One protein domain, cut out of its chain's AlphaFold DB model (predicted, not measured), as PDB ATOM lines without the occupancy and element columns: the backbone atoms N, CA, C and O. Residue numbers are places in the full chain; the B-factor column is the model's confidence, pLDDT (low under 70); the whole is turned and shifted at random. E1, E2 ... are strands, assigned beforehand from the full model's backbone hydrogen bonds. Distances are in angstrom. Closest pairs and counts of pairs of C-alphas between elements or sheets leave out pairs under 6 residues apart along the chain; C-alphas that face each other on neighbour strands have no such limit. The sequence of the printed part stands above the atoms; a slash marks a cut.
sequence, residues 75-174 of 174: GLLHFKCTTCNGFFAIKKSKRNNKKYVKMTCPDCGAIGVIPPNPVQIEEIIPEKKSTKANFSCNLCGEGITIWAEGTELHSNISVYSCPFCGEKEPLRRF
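What this domain is: This is residues 75 to 174 of the 174 residues of an uncharacterized protein of Thermoplasmatales archaeon SG8-52-4 (UniProt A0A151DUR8). Little of this domain is regular structure: a strongly twisted antiparallel sheet, in the order E1 E2 E6 E5, has the small hairpin E3 and E4 over one face, with long loops around. The printed part has 100 residues, with six named strands, E1 to E6 along the chain, holding 30 of them, and no named helix: all strand. It is compact, with a radius of gyration of the C-alphas of 12.4 A, spanning 34 by 28 by 21 A.

Where its parts are: E1, residues 76 to 80, begins at C-alpha 76 (113.447, 110.143, 84.857). E2 is residues 87 to 92, 16.9 A long; E3, 101 to 104; E4, 111 to 114; E5, 133 to 136. E6, residues 143 to 149, 19.8 A long, ends at C-alpha 149 (106.916, 119.086, 90.620).

How they stand to each other: Within hydrogen-bond range are N 77 and O 90 in hairpin E1 and E2, 2.9 A; N 91 and O 145 between E2 and E6, 2.8 A; N 135 and O 144 in hairpin E5 and E6, 2.9 A; N 114 and O 101 in hairpin E3 and E4, 2.8 A. E3 and E4 are apart from the sheet's strands.

The domain as a whole: The farthest C-alphas, of Ile 124 and Leu 139, are 35.2 A apart. The printed part has no cut. The E4 to E5 link, 18 residues, is long. pLDDT is under 70 at residues 75, 94 to 97 and 118 to 128.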
ATOM      1  N   GLY A  75     116.358 106.807  84.528       64.00
ATOM      2  CA  GLY A  75     115.693 107.414  83.357       64.00
ATOM      3  C   GLY A  75     114.422 108.220  83.661       64.00
ATOM      4  O   GLY A  75     113.386 108.014  83.020       64.00
ATOM      5  N   LEU A  76     114.481 109.121  84.649       76.50
ATOM      6  CA  LEU A  76     113.447 110.143  84.857       76.50
ATOM      7  C   LEU A  76     113.709 111.353  83.946       76.50
ATOM      8  O   LEU A  76     114.826 111.854  83.890       76.50
ATOM      9  N   LEU A  77     112.682 111.814  83.232       79.31
ATOM     10  CA  LEU A  77     112.747 112.985  82.356       79.31
ATOM     11  C   LEU A  77     111.913 114.121  82.948       79.31
ATOM     12  O   LEU A  77     110.739 113.902  83.247       79.31
ATOM     13  N   HIS A  78     112.506 115.308  83.069       82.69
ATOM     14  CA  HIS A  78     111.856 116.521  83.575       82.69
ATOM     15  C   HIS A  78     111.451 117.431  82.416       82.69
ATOM     16  O   HIS A  78     112.219 117.633  81.474       82.69
ATOM     17  N   PHE A  79     110.246 117.984  82.496       83.00
ATOM     18  CA  PHE A  79     109.652 118.835  81.475       83.00
ATOM     19  C   PHE A  79     109.027 120.068  82.110       83.00
ATOM     20  O   PHE A  79     108.554 120.034  83.246       83.00
ATOM     21  N   LYS A  80     108.961 121.139  81.323       86.06
ATOM     22  CA  LYS A  80     108.233 122.353  81.665       86.06
ATOM     23  C   LYS A  80     107.067 122.548  80.717       86.06
ATOM     24  O   LYS A  80     107.221 122.472  79.499       86.06
ATOM     25  N   CYS A  81     105.893 122.795  81.277       88.00
ATOM     26  CA  CYS A  81     104.704 123.105  80.504       88.00
ATOM     27  C   CYS A  81     104.807 124.520  79.925       88.00
ATOM     28  O   CYS A  81     105.004 125.472  80.669       88.00
ATOM     29  N   THR A  82     104.601 124.688  78.622       88.88
ATOM     30  CA  THR A  82     104.575 126.015  77.984       88.88
ATOM     31  C   THR A  82     103.326 126.830  78.330       88.88
ATOM     32  O   THR A  82     103.334 128.045  78.170       88.88
ATOM     33  N   THR A  83     102.256 126.181  78.802       91.12
ATOM     34  CA  THR A  83     100.983 126.837  79.133       91.12
ATOM     35  C   THR A  83     100.989 127.443  80.533       91.12
ATOM     36  O   THR A  83     100.591 128.589  80.703       91.12
ATOM     37  N   CYS A  84     101.424 126.686  81.546       88.75
ATOM     38  CA  CYS A  84     101.411 127.134  82.945       88.75
ATOM     39  C   CYS A  84     102.803 127.362  83.546       88.75
ATOM     40  O   CYS A  84     102.897 127.737  84.710       88.75
ATOM     41  N   ASN A  85     103.882 127.107  82.794       85.88
ATOM     42  CA  ASN A  85     105.267 127.093  83.288       85.88
ATOM     43  C   ASN A  85     105.530 126.122  84.452       85.88
ATOM     44  O   ASN A  85     106.584 126.197  85.081       85.88
ATOM     45  N   GLY A  86     104.593 125.207  84.714       84.62
ATOM     46  CA  GLY A  86     104.711 124.153  85.712       84.62
ATOM     47  C   GLY A  86     105.718 123.079  85.313       84.62
ATOM     48  O   GLY A  86     105.929 122.826  84.119       84.62
ATOM     49  N   PHE A  87     106.341 122.461  86.311       86.75
ATOM     50  CA  PHE A  87     107.360 121.432  86.140       86.75
ATOM     51  C   PHE A  87     106.758 120.066  86.421       86.75
ATOM     52  O   PHE A  87     106.027 119.880  87.387       86.75
ATOM     53  N   PHE A  88     107.079 119.082  85.595       87.25
ATOM     54  CA  PHE A  88     106.602 117.723  85.797       87.25
ATOM     55  C   PHE A  88     107.617 116.710  85.292       87.25
ATOM     56  O   PHE A  88     108.437 116.998  84.419       87.25
ATOM     57  N   ALA A  89     107.534 115.492  85.816       87.25
ATOM     58  CA  ALA A  89     108.461 114.430  85.476       87.25
ATOM     59  C   ALA A  89     107.760 113.165  84.987       87.25
ATOM     60  O   ALA A  89     106.680 112.802  85.457       87.25
ATOM     61  N   ILE A  90     108.418 112.463  84.063       85.94
ATOM     62  CA  ILE A  90     107.952 111.199  83.489       85.94
ATOM     63  C   ILE A  90     109.061 110.160  83.598       85.94
ATOM     64  O   ILE A  90     110.174 110.364  83.117       85.94
ATOM     65  N   LYS A  91     108.737 109.007  84.183       86.00
ATOM     66  CA  LYS A  91     109.580 107.810  84.162       86.00
ATOM     67  C   LYS A  91     108.994 106.816  83.173       86.00
ATOM     68  O   LYS A  91     107.833 106.426  83.299       86.00
ATOM     69  N   LYS A  92     109.808 106.404  82.206       78.69
ATOM     70  CA  LYS A  92     109.472 105.351  81.240       78.69
ATOM     71  C   LYS A  92     110.020 104.008  81.745       78.69
ATOM     72  O   LYS A  92     111.019 103.982  82.464       78.69
ATOM     73  N   SER A  93     109.385 102.893  81.390       74.69
ATOM     74  CA  SER A  93     109.979 101.562  81.548       74.69
ATOM     75  C   SER A  93     111.237 101.404  80.671       74.69
ATOM     76  O   SER A  93     111.472 102.182  79.744       74.69
ATOM     77  N   LYS A  94     112.069 100.389  80.959       65.75
ATOM     78  CA  LYS A  94     113.384 100.157  80.315       65.75
ATOM     79  C   LYS A  94     113.325  99.853  78.805       65.75
ATOM     80  O   LYS A  94     114.369  99.649  78.189       65.75
ATOM     81  N   ARG A  95     112.140  99.794  78.189       58.91
ATOM     82  CA  ARG A  95     111.990  99.405  76.783       58.91
ATOM     83  C   ARG A  95     112.233 100.602  75.862       58.91
ATOM     84  O   ARG A  95     111.569 101.632  75.950       58.91
ATOM     85  N   ASN A  96     113.223 100.467  74.983       62.19
ATOM     86  CA  ASN A  96     113.726 101.544  74.137       62.19
ATOM     87  C   ASN A  96     112.822 101.772  72.925       62.19
ATOM     88  O   ASN A  96     113.125 101.290  71.843       62.19
ATOM     89  N   ASN A  97     111.730 102.514  73.100       59.62
ATOM     90  CA  ASN A  97     110.890 102.953  71.994       59.62
ATOM     91  C   ASN A  97     110.604 104.451  72.132       59.62
ATOM     92  O   ASN A  97     110.045 104.944  73.110       59.62
ATOM     93  N   LYS A  98     111.079 105.193  71.136       70.12
ATOM     94  CA  LYS A  98     111.021 106.648  71.047       70.12
ATOM     95  C   LYS A  98     109.804 107.039  70.198       70.12
ATOM     96  O   LYS A  98     109.958 107.372  69.023       70.12
ATOM     97  N   LYS A  99     108.589 106.964  70.756       84.06
ATOM     98  CA  LYS A  99     107.370 107.527  70.136       84.06
ATOM     99  C   LYS A  99     106.920 108.805  70.848       84.06
ATOM    100  O   LYS A  99     107.367 109.106  71.955       84.06
ATOM    101  N   TYR A 100     106.045 109.557  70.180       86.81
ATOM    102  CA  TYR A 100     105.393 110.733  70.748       86.81
ATOM    103  C   TYR A 100     104.436 110.327  71.874       86.81
ATOM    104  O   TYR A 100     103.726 109.324  71.762       86.81
ATOM    105  N   VAL A 101     104.391 111.128  72.937       89.56
ATOM    106  CA  VAL A 101     103.456 110.947  74.056       89.56
ATOM    107  C   VAL A 101     102.491 112.118  74.083       89.56
ATOM    108  O   VAL A 101     102.904 113.238  74.364       89.56
ATOM    109  N   LYS A 102     101.216 111.872  73.800       93.69
ATOM    110  CA  LYS A 102     100.134 112.837  73.977       93.69
ATOM    111  C   LYS A 102      99.546 112.648  75.369       93.69
ATOM    112  O   LYS A 102      99.137 111.544  75.711       93.69
ATOM    113  N   MET A 103      99.496 113.698  76.177       93.25
ATOM    114  CA  MET A 103      98.975 113.627  77.546       93.25
ATOM    115  C   MET A 103      98.531 114.997  78.050       93.25
ATOM    116  O   MET A 103      98.886 116.025  77.478       93.25
ATOM    117  N   THR A 104      97.759 115.008  79.129       94.81
ATOM    118  CA  THR A 104      97.454 116.225  79.888       94.81
ATOM    119  C   THR A 104      98.644 116.628  80.759       94.81
ATOM    120  O   THR A 104      99.290 115.771  81.367       94.81
ATOM    121  N   CYS A 105      98.893 117.927  80.883       93.12
ATOM    122  CA  CYS A 105      99.854 118.491  81.813       93.12
ATOM    123  C   CYS A 105      99.472 118.103  83.253       93.12
ATOM    124  O   CYS A 105      98.330 118.351  83.650       93.12
ATOM    125  N   PRO A 106     100.402 117.534  84.038       92.31
ATOM    126  CA  PRO A 106     100.137 117.156  85.425       92.31
ATOM    127  C   PRO A 106      99.797 118.324  86.352       92.31
ATOM    128  O   PRO A 106      99.171 118.080  87.373       92.31
ATOM    129  N   ASP A 107     100.149 119.558  85.985       89.25
ATOM    130  CA  ASP A 107      99.954 120.740  86.831       89.25
ATOM    131  C   ASP A 107      98.655 121.488  86.486       89.25
ATOM    132  O   ASP A 107      97.912 121.897  87.373       89.25
ATOM    133  N   CYS A 108      98.360 121.676  85.191       90.62
ATOM    134  CA  CYS A 108      97.231 122.504  84.736       90.62
ATOM    135  C   CYS A 108      96.176 121.771  83.894       90.62
ATOM    136  O   CYS A 108      95.171 122.374  83.531       90.62
ATOM    137  N   GLY A 109      96.399 120.506  83.528       91.94
ATOM    138  CA  GLY A 109      95.472 119.724  82.702       91.94
ATOM    139  C   GLY A 109      95.526 120.007  81.193       91.94
ATOM    140  O   GLY A 109      94.905 119.280  80.420       91.94
ATOM    141  N   ALA A 110      96.297 121.002  80.734       93.44
ATOM    142  CA  ALA A 110      96.420 121.320  79.309       93.44
ATOM    143  C   ALA A 110      96.947 120.128  78.493       93.44
ATOM    144  O   ALA A 110      97.901 119.468  78.894       93.44
ATOM    145  N   ILE A 111      96.364 119.856  77.327       93.81
ATOM    146  CA  ILE A 111      96.780 118.732  76.479       93.81
ATOM    147  C   ILE A 111      98.025 119.126  75.678       93.81
ATOM    148  O   ILE A 111      98.033 120.148  74.996       93.81
ATOM    149  N   GLY A 112      99.058 118.288  75.724       91.50
ATOM    150  CA  GLY A 112     100.312 118.489  75.003       91.50
ATOM    151  C   GLY A 112     100.864 117.202  74.397       91.50
ATOM    152  O   GLY A 112     100.357 116.103  74.642       91.50
ATOM    153  N   VAL A 113     101.915 117.349  73.587       90.56
ATOM    154  CA  VAL A 113     102.646 116.238  72.971       90.56
ATOM    155  C   VAL A 113     104.128 116.365  73.297       90.56
ATOM    156  O   VAL A 113     104.737 117.405  73.061       90.56
ATOM    157  N   ILE A 114     104.716 115.289  73.809       88.06
ATOM    158  CA  ILE A 114     106.142 115.192  74.112       88.06
ATOM    159  C   ILE A 114     106.818 114.424  72.975       88.06
ATOM    160  O   ILE A 114     106.434 113.277  72.707       88.06
ATOM    161  N   PRO A 115     107.813 115.019  72.293       83.62
ATOM    162  CA  PRO A 115     108.524 114.350  71.223       83.62
ATOM    163  C   PRO A 115     109.437 113.235  71.757       83.62
ATOM    164  O   PRO A 115     109.859 113.253  72.915       83.62
ATOM    165  N   PRO A 116     109.796 112.268  70.901       77.00
ATOM    166  CA  PRO A 116     110.695 111.171  71.255       77.00
ATOM    167  C   PRO A 116     112.084 111.599  71.737       77.00
ATOM    168  O   PRO A 116     112.704 110.878  72.521       77.00
ATOM    169  N   ASN A 117     112.573 112.736  71.240       75.19
ATOM    170  CA  ASN A 117     113.867 113.308  71.585       75.19
ATOM    171  C   ASN A 117     113.669 114.771  72.020       75.19
ATOM    172  O   ASN A 117     113.697 115.665  71.172       75.19
ATOM    173  N   PRO A 118     113.351 115.024  73.300       69.00
ATOM    174  CA  PRO A 118     113.133 116.379  73.794       69.00
ATOM    175  C   PRO A 118     114.451 117.168  73.822       69.00
ATOM    176  O   PRO A 118     115.473 116.666  74.277       69.00
ATOM    177  N   VAL A 119     114.418 118.404  73.316       61.22
ATOM    178  CA  VAL A 119     115.611 119.251  73.099       61.22
ATOM    179  C   VAL A 119     116.072 119.964  74.379       61.22
ATOM    180  O   VAL A 119     117.232 120.347  74.483       61.22
ATOM    181  N   GLN A 120     115.185 120.138  75.363       55.59
ATOM    182  CA  GLN A 120     115.472 120.864  76.601       55.59
ATOM    183  C   GLN A 120     115.083 120.030  77.819       55.59
ATOM    184  O   GLN A 120     113.949 119.566  77.930       55.59
ATOM    185  N   ILE A 121     116.045 119.864  78.722       58.25
ATOM    186  CA  ILE A 121     115.868 119.329  80.070       58.25
ATOM    187  C   ILE A 121     116.223 120.499  80.993       58.25
ATOM    188  O   ILE A 121     117.332 121.029  80.895       58.25
ATOM    189  N   GLU A 122     115.279 120.976  81.808       55.84
ATOM    190  CA  GLU A 122     115.555 122.087  82.729       55.84
ATOM    191  C   GLU A 122     116.341 121.583  83.953       55.84
ATOM    192  O   GLU A 122     115.952 120.613  84.593       55.84
ATOM    193  N   GLU A 123     117.450 122.258  84.282       50.38
ATOM    194  CA  GLU A 123     118.331 121.938  85.425       50.38
ATOM    195  C   GLU A 123     117.747 122.358  86.792       50.38
ATOM    196  O   GLU A 123     118.374 122.145  87.828       50.38
ATOM    197  N   ILE A 124     116.593 123.033  86.815       54.69
ATOM    198  CA  ILE A 124     116.003 123.597  88.035       54.69
ATOM    199  C   ILE A 124     114.724 122.827  88.344       54.69
ATOM    200  O   ILE A 124     113.686 123.073  87.735       54.69
ATOM    201  N   ILE A 125     114.817 121.902  89.296       61.31
ATOM    202  CA  ILE A 125     113.712 121.042  89.717       61.31
ATOM    203  C   ILE A 125     113.206 121.520  91.089       61.31
ATOM    204  O   ILE A 125     114.013 121.662  92.012       61.31
ATOM    205  N   PRO A 126     111.901 121.802  91.254       61.56
ATOM    206  CA  PRO A 126     111.314 122.122  92.554       61.56
ATOM    207  C   PRO A 126     111.472 120.973  93.568       61.56
ATOM    208  O   PRO A 126     111.316 119.807  93.220       61.56
ATOM    209  N   GLU A 127     111.706 121.295  94.845       61.81
ATOM    210  CA  GLU A 127     111.928 120.296  95.912       61.81
ATOM    211  C   GLU A 127     110.690 119.425  96.209       61.81
ATOM    212  O   GLU A 127     110.805 118.285  96.661       61.81
ATOM    213  N   LYS A 128     109.483 119.953  95.961       67.75
ATOM    214  CA  LYS A 128     108.216 119.266  96.246       67.75
ATOM    215  C   LYS A 128     107.811 118.384  95.067       67.75
ATOM    216  O   LYS A 128     107.673 118.877  93.954       67.75
ATOM    217  N   LYS A 129     107.514 117.108  95.322       73.06
ATOM    218  CA  LYS A 129     106.950 116.178  94.333       73.06
ATOM    219  C   LYS A 129     105.556 115.734  94.754       73.06
ATOM    220  O   LYS A 129     105.328 115.446  95.928       73.06
ATOM    221  N   SER A 130     104.636 115.661  93.802       82.88
ATOM    222  CA  SER A 130     103.290 115.149  94.041       82.88
ATOM    223  C   SER A 130     103.281 113.643  94.321       82.88
ATOM    224  O   SER A 130     104.249 112.918  94.063       82.88
ATOM    225  N   THR A 131     102.122 113.129  94.736       85.75
ATOM    226  CA  THR A 131     101.814 111.696  94.639       85.75
ATOM    227  C   THR A 131     101.996 111.224  93.195       85.75
ATOM    228  O   THR A 131     101.686 111.958  92.258       85.75
ATOM    229  N   LYS A 132     102.535 110.016  92.998       89.88
ATOM    230  CA  LYS A 132     102.768 109.442  91.664       89.88
ATOM    231  C   LYS A 132     101.467 108.955  91.030       89.88
ATOM    232  O   LYS A 132     100.625 108.396  91.728       89.88
ATOM    233  N   ALA A 133     101.344 109.075  89.712       92.50
ATOM    234  CA  ALA A 133     100.308 108.391  88.940       92.50
ATOM    235  C   ALA A 133     100.952 107.409  87.959       92.50
ATOM    236  O   ALA A 133     101.835 107.799  87.192       92.50
ATOM    237  N   ASN A 134     100.526 106.144  87.988       94.25
ATOM    238  CA  ASN A 134     101.001 105.127  87.054       94.25
ATOM    239  C   ASN A 134      99.948 104.859  85.986       94.25
ATOM    240  O   ASN A 134      98.749 104.838  86.263       94.25
ATOM    241  N   PHE A 135     100.421 104.632  84.768       93.94
ATOM    242  CA  PHE A 135      99.597 104.325  83.613       93.94
ATOM    243  C   PHE A 135     100.195 103.136  82.875       93.94
ATOM    244  O   PHE A 135     101.409 103.086  82.689       93.94
ATOM    245  N   SER A 136      99.362 102.189  82.450       94.00
ATOM    246  CA  SER A 136      99.767 101.009  81.680       94.00
ATOM    247  C   SER A 136      99.077 100.990  80.324       94.00
ATOM    248  O   SER A 136      97.872 101.238  80.229       94.00
ATOM    249  N   CYS A 137      99.818 100.647  79.276       93.12
ATOM    250  CA  CYS A 137      99.237 100.367  77.970       93.12
ATOM    251  C   CYS A 137      98.582  98.981  77.961       93.12
ATOM    252  O   CYS A 137      99.242  97.989  78.258       93.12
ATOM    253  N   ASN A 138      97.312  98.901  77.559       92.94
ATOM    254  CA  ASN A 138      96.585  97.629  77.482       92.94
ATOM    255  C   ASN A 138      97.113  96.700  76.373       92.94
ATOM    256  O   ASN A 138      96.922  95.494  76.462       92.94
ATOM    257  N   LEU A 139      97.785  97.243  75.349       91.12
ATOM    258  CA  LEU A 139      98.320  96.447  74.240       91.12
ATOM    259  C   LEU A 139      99.695  95.851  74.536       91.12
ATOM    260  O   LEU A 139      99.900  94.658  74.357       91.12
ATOM    261  N   CYS A 140     100.661  96.674  74.956       90.50
ATOM    262  CA  CYS A 140     102.034  96.205  75.170       90.50
ATOM    263  C   CYS A 140     102.378  95.943  76.641       90.50
ATOM    264  O   CYS A 140     103.484  95.489  76.922       90.50
ATOM    265  N   GLY A 141     101.481  96.272  77.578       89.44
ATOM    266  CA  GLY A 141     101.679  96.099  79.022       89.44
ATOM    267  C   GLY A 141     102.672  97.075  79.659       89.44
ATOM    268  O   GLY A 141     102.864  97.059  80.871       89.44
ATOM    269  N   GLU A 142     103.307  97.938  78.866       89.62
ATOM    270  CA  GLU A 142     104.340  98.842  79.361       89.62
ATOM    271  C   GLU A 142     103.752 100.000  80.166       89.62
ATOM    272  O   GLU A 142     102.690 100.546  79.840       89.62
ATOM    273  N   GLY A 143     104.486 100.375  81.212       89.06
ATOM    274  CA  GLY A 143     104.085 101.386  82.173       89.06
ATOM    275  C   GLY A 143     104.842 102.701  82.028       89.06
ATOM    276  O   GLY A 143     106.033 102.733  81.710       89.06
ATOM    277  N   ILE A 144     104.150 103.792  82.342       90.00
ATOM    278  CA  ILE A 144     104.755 105.092  82.618       90.00
ATOM    279  C   ILE A 144     104.303 105.588  83.986       90.00
ATOM    280  O   ILE A 144     103.168 105.358  84.404       90.00
ATOM    281  N   THR A 145     105.190 106.302  84.668       91.19
ATOM    282  CA  THR A 145     104.869 106.973  85.928       91.19
ATOM    283  C   THR A 145     105.081 108.469  85.773       91.19
ATOM    284  O   THR A 145     106.082 108.896  85.197       91.19
ATOM    285  N   ILE A 146     104.131 109.252  86.279       91.06
ATOM    286  CA  ILE A 146     104.075 110.707  86.137       91.06
ATOM    287  C   ILE A 146     104.003 111.366  87.516       91.06
ATOM    288  O   ILE A 146     103.365 110.839  88.434       91.06
ATOM    289  N   TRP A 147     104.639 112.530  87.633       90.88
ATOM    290  CA  TRP A 147     104.599 113.401  88.805       90.88
ATOM    291  C   TRP A 147     104.498 114.869  88.397       90.88
ATOM    292  O   TRP A 147     105.123 115.255  87.411       90.88
ATOM    293  N   ALA A 148     103.790 115.666  89.192       89.31
ATOM    294  CA  ALA A 148     103.907 117.121  89.213       89.31
ATOM    295  C   ALA A 148     105.036 117.525  90.180       89.31
ATOM    296  O   ALA A 148     105.241 116.878  91.217       89.31
ATOM    297  N   GLU A 149     105.793 118.565  89.837       83.94
ATOM    298  CA  GLU A 149     106.916 119.086  90.620       83.94
ATOM    299  C   GLU A 149     106.625 120.542  91.013       83.94
ATOM    300  O   GLU A 149     106.366 121.409  90.187       83.94
ATOM    301  N   GLY A 150     106.621 120.816  92.315       78.69
ATOM    302  CA  GLY A 150     106.201 122.088  92.905       78.69
ATOM    303  C   GLY A 150     104.702 122.173  93.209       78.69
ATOM    304  O   GLY A 150     104.304 122.982  94.045       78.69
ATOM    305  N   THR A 151     103.879 121.309  92.609       84.06
ATOM    306  CA  THR A 151     102.413 121.307  92.758       84.06
ATOM    307  C   THR A 151     101.859 119.900  93.032       84.06
ATOM    308  O   THR A 151     102.605 118.924  93.119       84.06
ATOM    309  N   GLU A 152     100.550 119.798  93.273       89.06
ATOM    310  CA  GLU A 152      99.850 118.510  93.347       89.06
ATOM    311  C   GLU A 152      99.385 118.070  91.958       89.06
ATOM    312  O   GLU A 152      99.203 118.899  91.069       89.06
ATOM    313  N   LEU A 153      99.172 116.762  91.775       89.19
ATOM    314  CA  LEU A 153      98.631 116.255  90.518       89.19
ATOM    315  C   LEU A 153      97.251 116.857  90.264       89.19
ATOM    316  O   LEU A 153      96.342 116.714  91.081       89.19
ATOM    317  N   HIS A 154      97.078 117.425  89.078       90.00
ATOM    318  CA  HIS A 154      95.773 117.760  88.547       90.00
ATOM    319  C   HIS A 154      94.856 116.526  88.603       90.00
ATOM    320  O   HIS A 154      95.272 115.392  88.349       90.00
ATOM    321  N   SER A 155      93.591 116.731  88.956       86.12
ATOM    322  CA  SER A 155      92.626 115.643  89.157       86.12
ATOM    323  C   SER A 155      92.438 114.799  87.891       86.12
ATOM    324  O   SER A 155      92.424 113.567  87.956       86.12
ATOM    325  N   ASN A 156      92.394 115.458  86.731       87.81
ATOM    326  CA  ASN A 156      92.106 114.849  85.433       87.81
ATOM    327  C   ASN A 156      93.370 114.593  84.602       87.81
ATOM    328  O   ASN A 156      93.514 115.110  83.494       87.81
ATOM    329  N   ILE A 157      94.297 113.790  85.125       93.62
ATOM    330  CA  ILE A 157      95.483 113.385  84.355       93.62
ATOM    331  C   ILE A 157      95.177 112.167  83.491       93.62
ATOM    332  O   ILE A 157      94.726 111.135  83.986       93.62
ATOM    333  N   SER A 158      95.482 112.283  82.201       94.50
ATOM    334  CA  SER A 158      95.309 111.242  81.190       94.50
ATOM    335  C   SER A 158      96.492 111.195  80.229       94.50
ATOM    336  O   SER A 158      97.075 112.221  79.870       94.50
ATOM    337  N   VAL A 159      96.823 109.988  79.770       94.88
ATOM    338  CA  VAL A 159      97.848 109.755  78.747       94.88
ATOM    339  C   VAL A 159      97.169 109.098  77.563       94.88
ATOM    340  O   VAL A 159      96.675 107.986  77.682       94.88
ATOM    341  N   TYR A 160      97.155 109.796  76.436       94.56
ATOM    342  CA  TYR A 160      96.435 109.439  75.215       94.56
ATOM    343  C   TYR A 160      97.301 108.726  74.183       94.56
ATOM    344  O   TYR A 160      96.815 108.405  73.108       94.56
ATOM    345  N   SER A 161      98.599 108.544  74.429       93.38
ATOM    346  CA  SER A 161      99.382 107.675  73.560       93.38
ATOM    347  C   SER A 161     100.495 106.944  74.283       93.38
ATOM    348  O   SER A 161     101.140 107.467  75.197       93.38
ATOM    349  N   CYS A 162     100.743 105.715  73.845       91.00
ATOM    350  CA  CYS A 162     101.780 104.870  74.402       91.00
ATOM    351  C   CYS A 162     103.154 105.234  73.808       91.00
ATOM    352  O   CYS A 162     103.343 105.092  72.596       91.00
ATOM    353  N   PRO A 163     104.159 105.615  74.627       87.62
ATOM    354  CA  PRO A 163     105.512 105.875  74.127       87.62
ATOM    355  C   PRO A 163     106.185 104.635  73.531       87.62
ATOM    356  O   PRO A 163     107.149 104.775  72.781       87.62
ATOM    357  N   PHE A 164     105.700 103.435  73.872       88.38
ATOM    358  CA  PHE A 164     106.359 102.179  73.533       88.38
ATOM    359  C   PHE A 164     105.849 101.567  72.231       88.38
ATOM    360  O   PHE A 164     106.647 101.309  71.336       88.38
ATOM    361  N   CYS A 165     104.544 101.339  72.093       89.12
ATOM    362  CA  CYS A 165     103.967 100.782  70.865       89.12
ATOM    363  C   CYS A 165     103.406 101.850  69.913       89.12
ATOM    364  O   CYS A 165     103.198 101.556  68.741       89.12
ATOM    365  N   GLY A 166     103.211 103.092  70.372       87.12
ATOM    366  CA  GLY A 166     102.602 104.159  69.570       87.12
ATOM    367  C   GLY A 166     101.073 104.117  69.519       87.12
ATOM    368  O   GLY A 166     100.490 104.857  68.730       87.12
ATOM    369  N   GLU A 167     100.448 103.280  70.352       90.25
ATOM    370  CA  GLU A 167      98.992 103.215  70.501       90.25
ATOM    371  C   GLU A 167      98.412 104.595  70.830       90.25
ATOM    372  O   GLU A 167      99.042 105.346  71.578       90.25
ATOM    373  N   LYS A 168      97.248 104.930  70.262       91.44
ATOM    374  CA  LYS A 168      96.586 106.241  70.417       91.44
ATOM    375  C   LYS A 168      95.385 106.196  71.364       91.44
ATOM    376  O   LYS A 168      94.751 107.226  71.592       91.44
ATOM    377  N   GLU A 169      95.085 105.024  71.906       91.00
ATOM    378  CA  GLU A 169      94.112 104.866  72.977       91.00
ATOM    379  C   GLU A 169      94.654 105.359  74.333       91.00
ATOM    380  O   GLU A 169      95.861 105.255  74.606       91.00
ATOM    381  N   PRO A 170      93.778 105.869  75.221       93.25
ATOM    382  CA  PRO A 170      94.157 106.249  76.573       93.25
ATOM    383  C   PRO A 170      94.735 105.076  77.375       93.25
ATOM    384  O   PRO A 170      94.176 103.979  77.416       93.25
ATOM    385  N   LEU A 171      95.848 105.311  78.069       94.31
ATOM    386  CA  LEU A 171      96.426 104.328  78.981       94.31
ATOM    387  C   LEU A 171      95.577 104.207  80.251       94.31
ATOM    388  O   LEU A 171      95.046 105.190  80.773       94.31
ATOM    389  N   ARG A 172      95.526 102.995  80.806       94.88
ATOM    390  CA  ARG A 172      94.794 102.698  82.039       94.88
ATOM    391  C   ARG A 172      95.590 103.153  83.261       94.88
ATOM    392  O   ARG A 172      96.735 102.733  83.424       94.88
ATOM    393  N   ARG A 173      94.983 103.962  84.131       93.75
ATOM    394  CA  ARG A 173      95.566 104.374  85.421       93.75
ATOM    395  C   ARG A 173      95.460 103.248  86.459       93.75
ATOM    396  O   ARG A 173      94.428 102.579  86.497       93.75
ATOM    397  N   PHE A 174      96.494 103.049  87.281       87.38
ATOM    398  CA  PHE A 174      96.527 102.053  88.363       87.38
ATOM    399  C   PHE A 174      97.414 102.472  89.546       87.38
ATOM    400  O   PHE A 174      98.303 103.348  89.375       87.38
TER     401      PHE A 174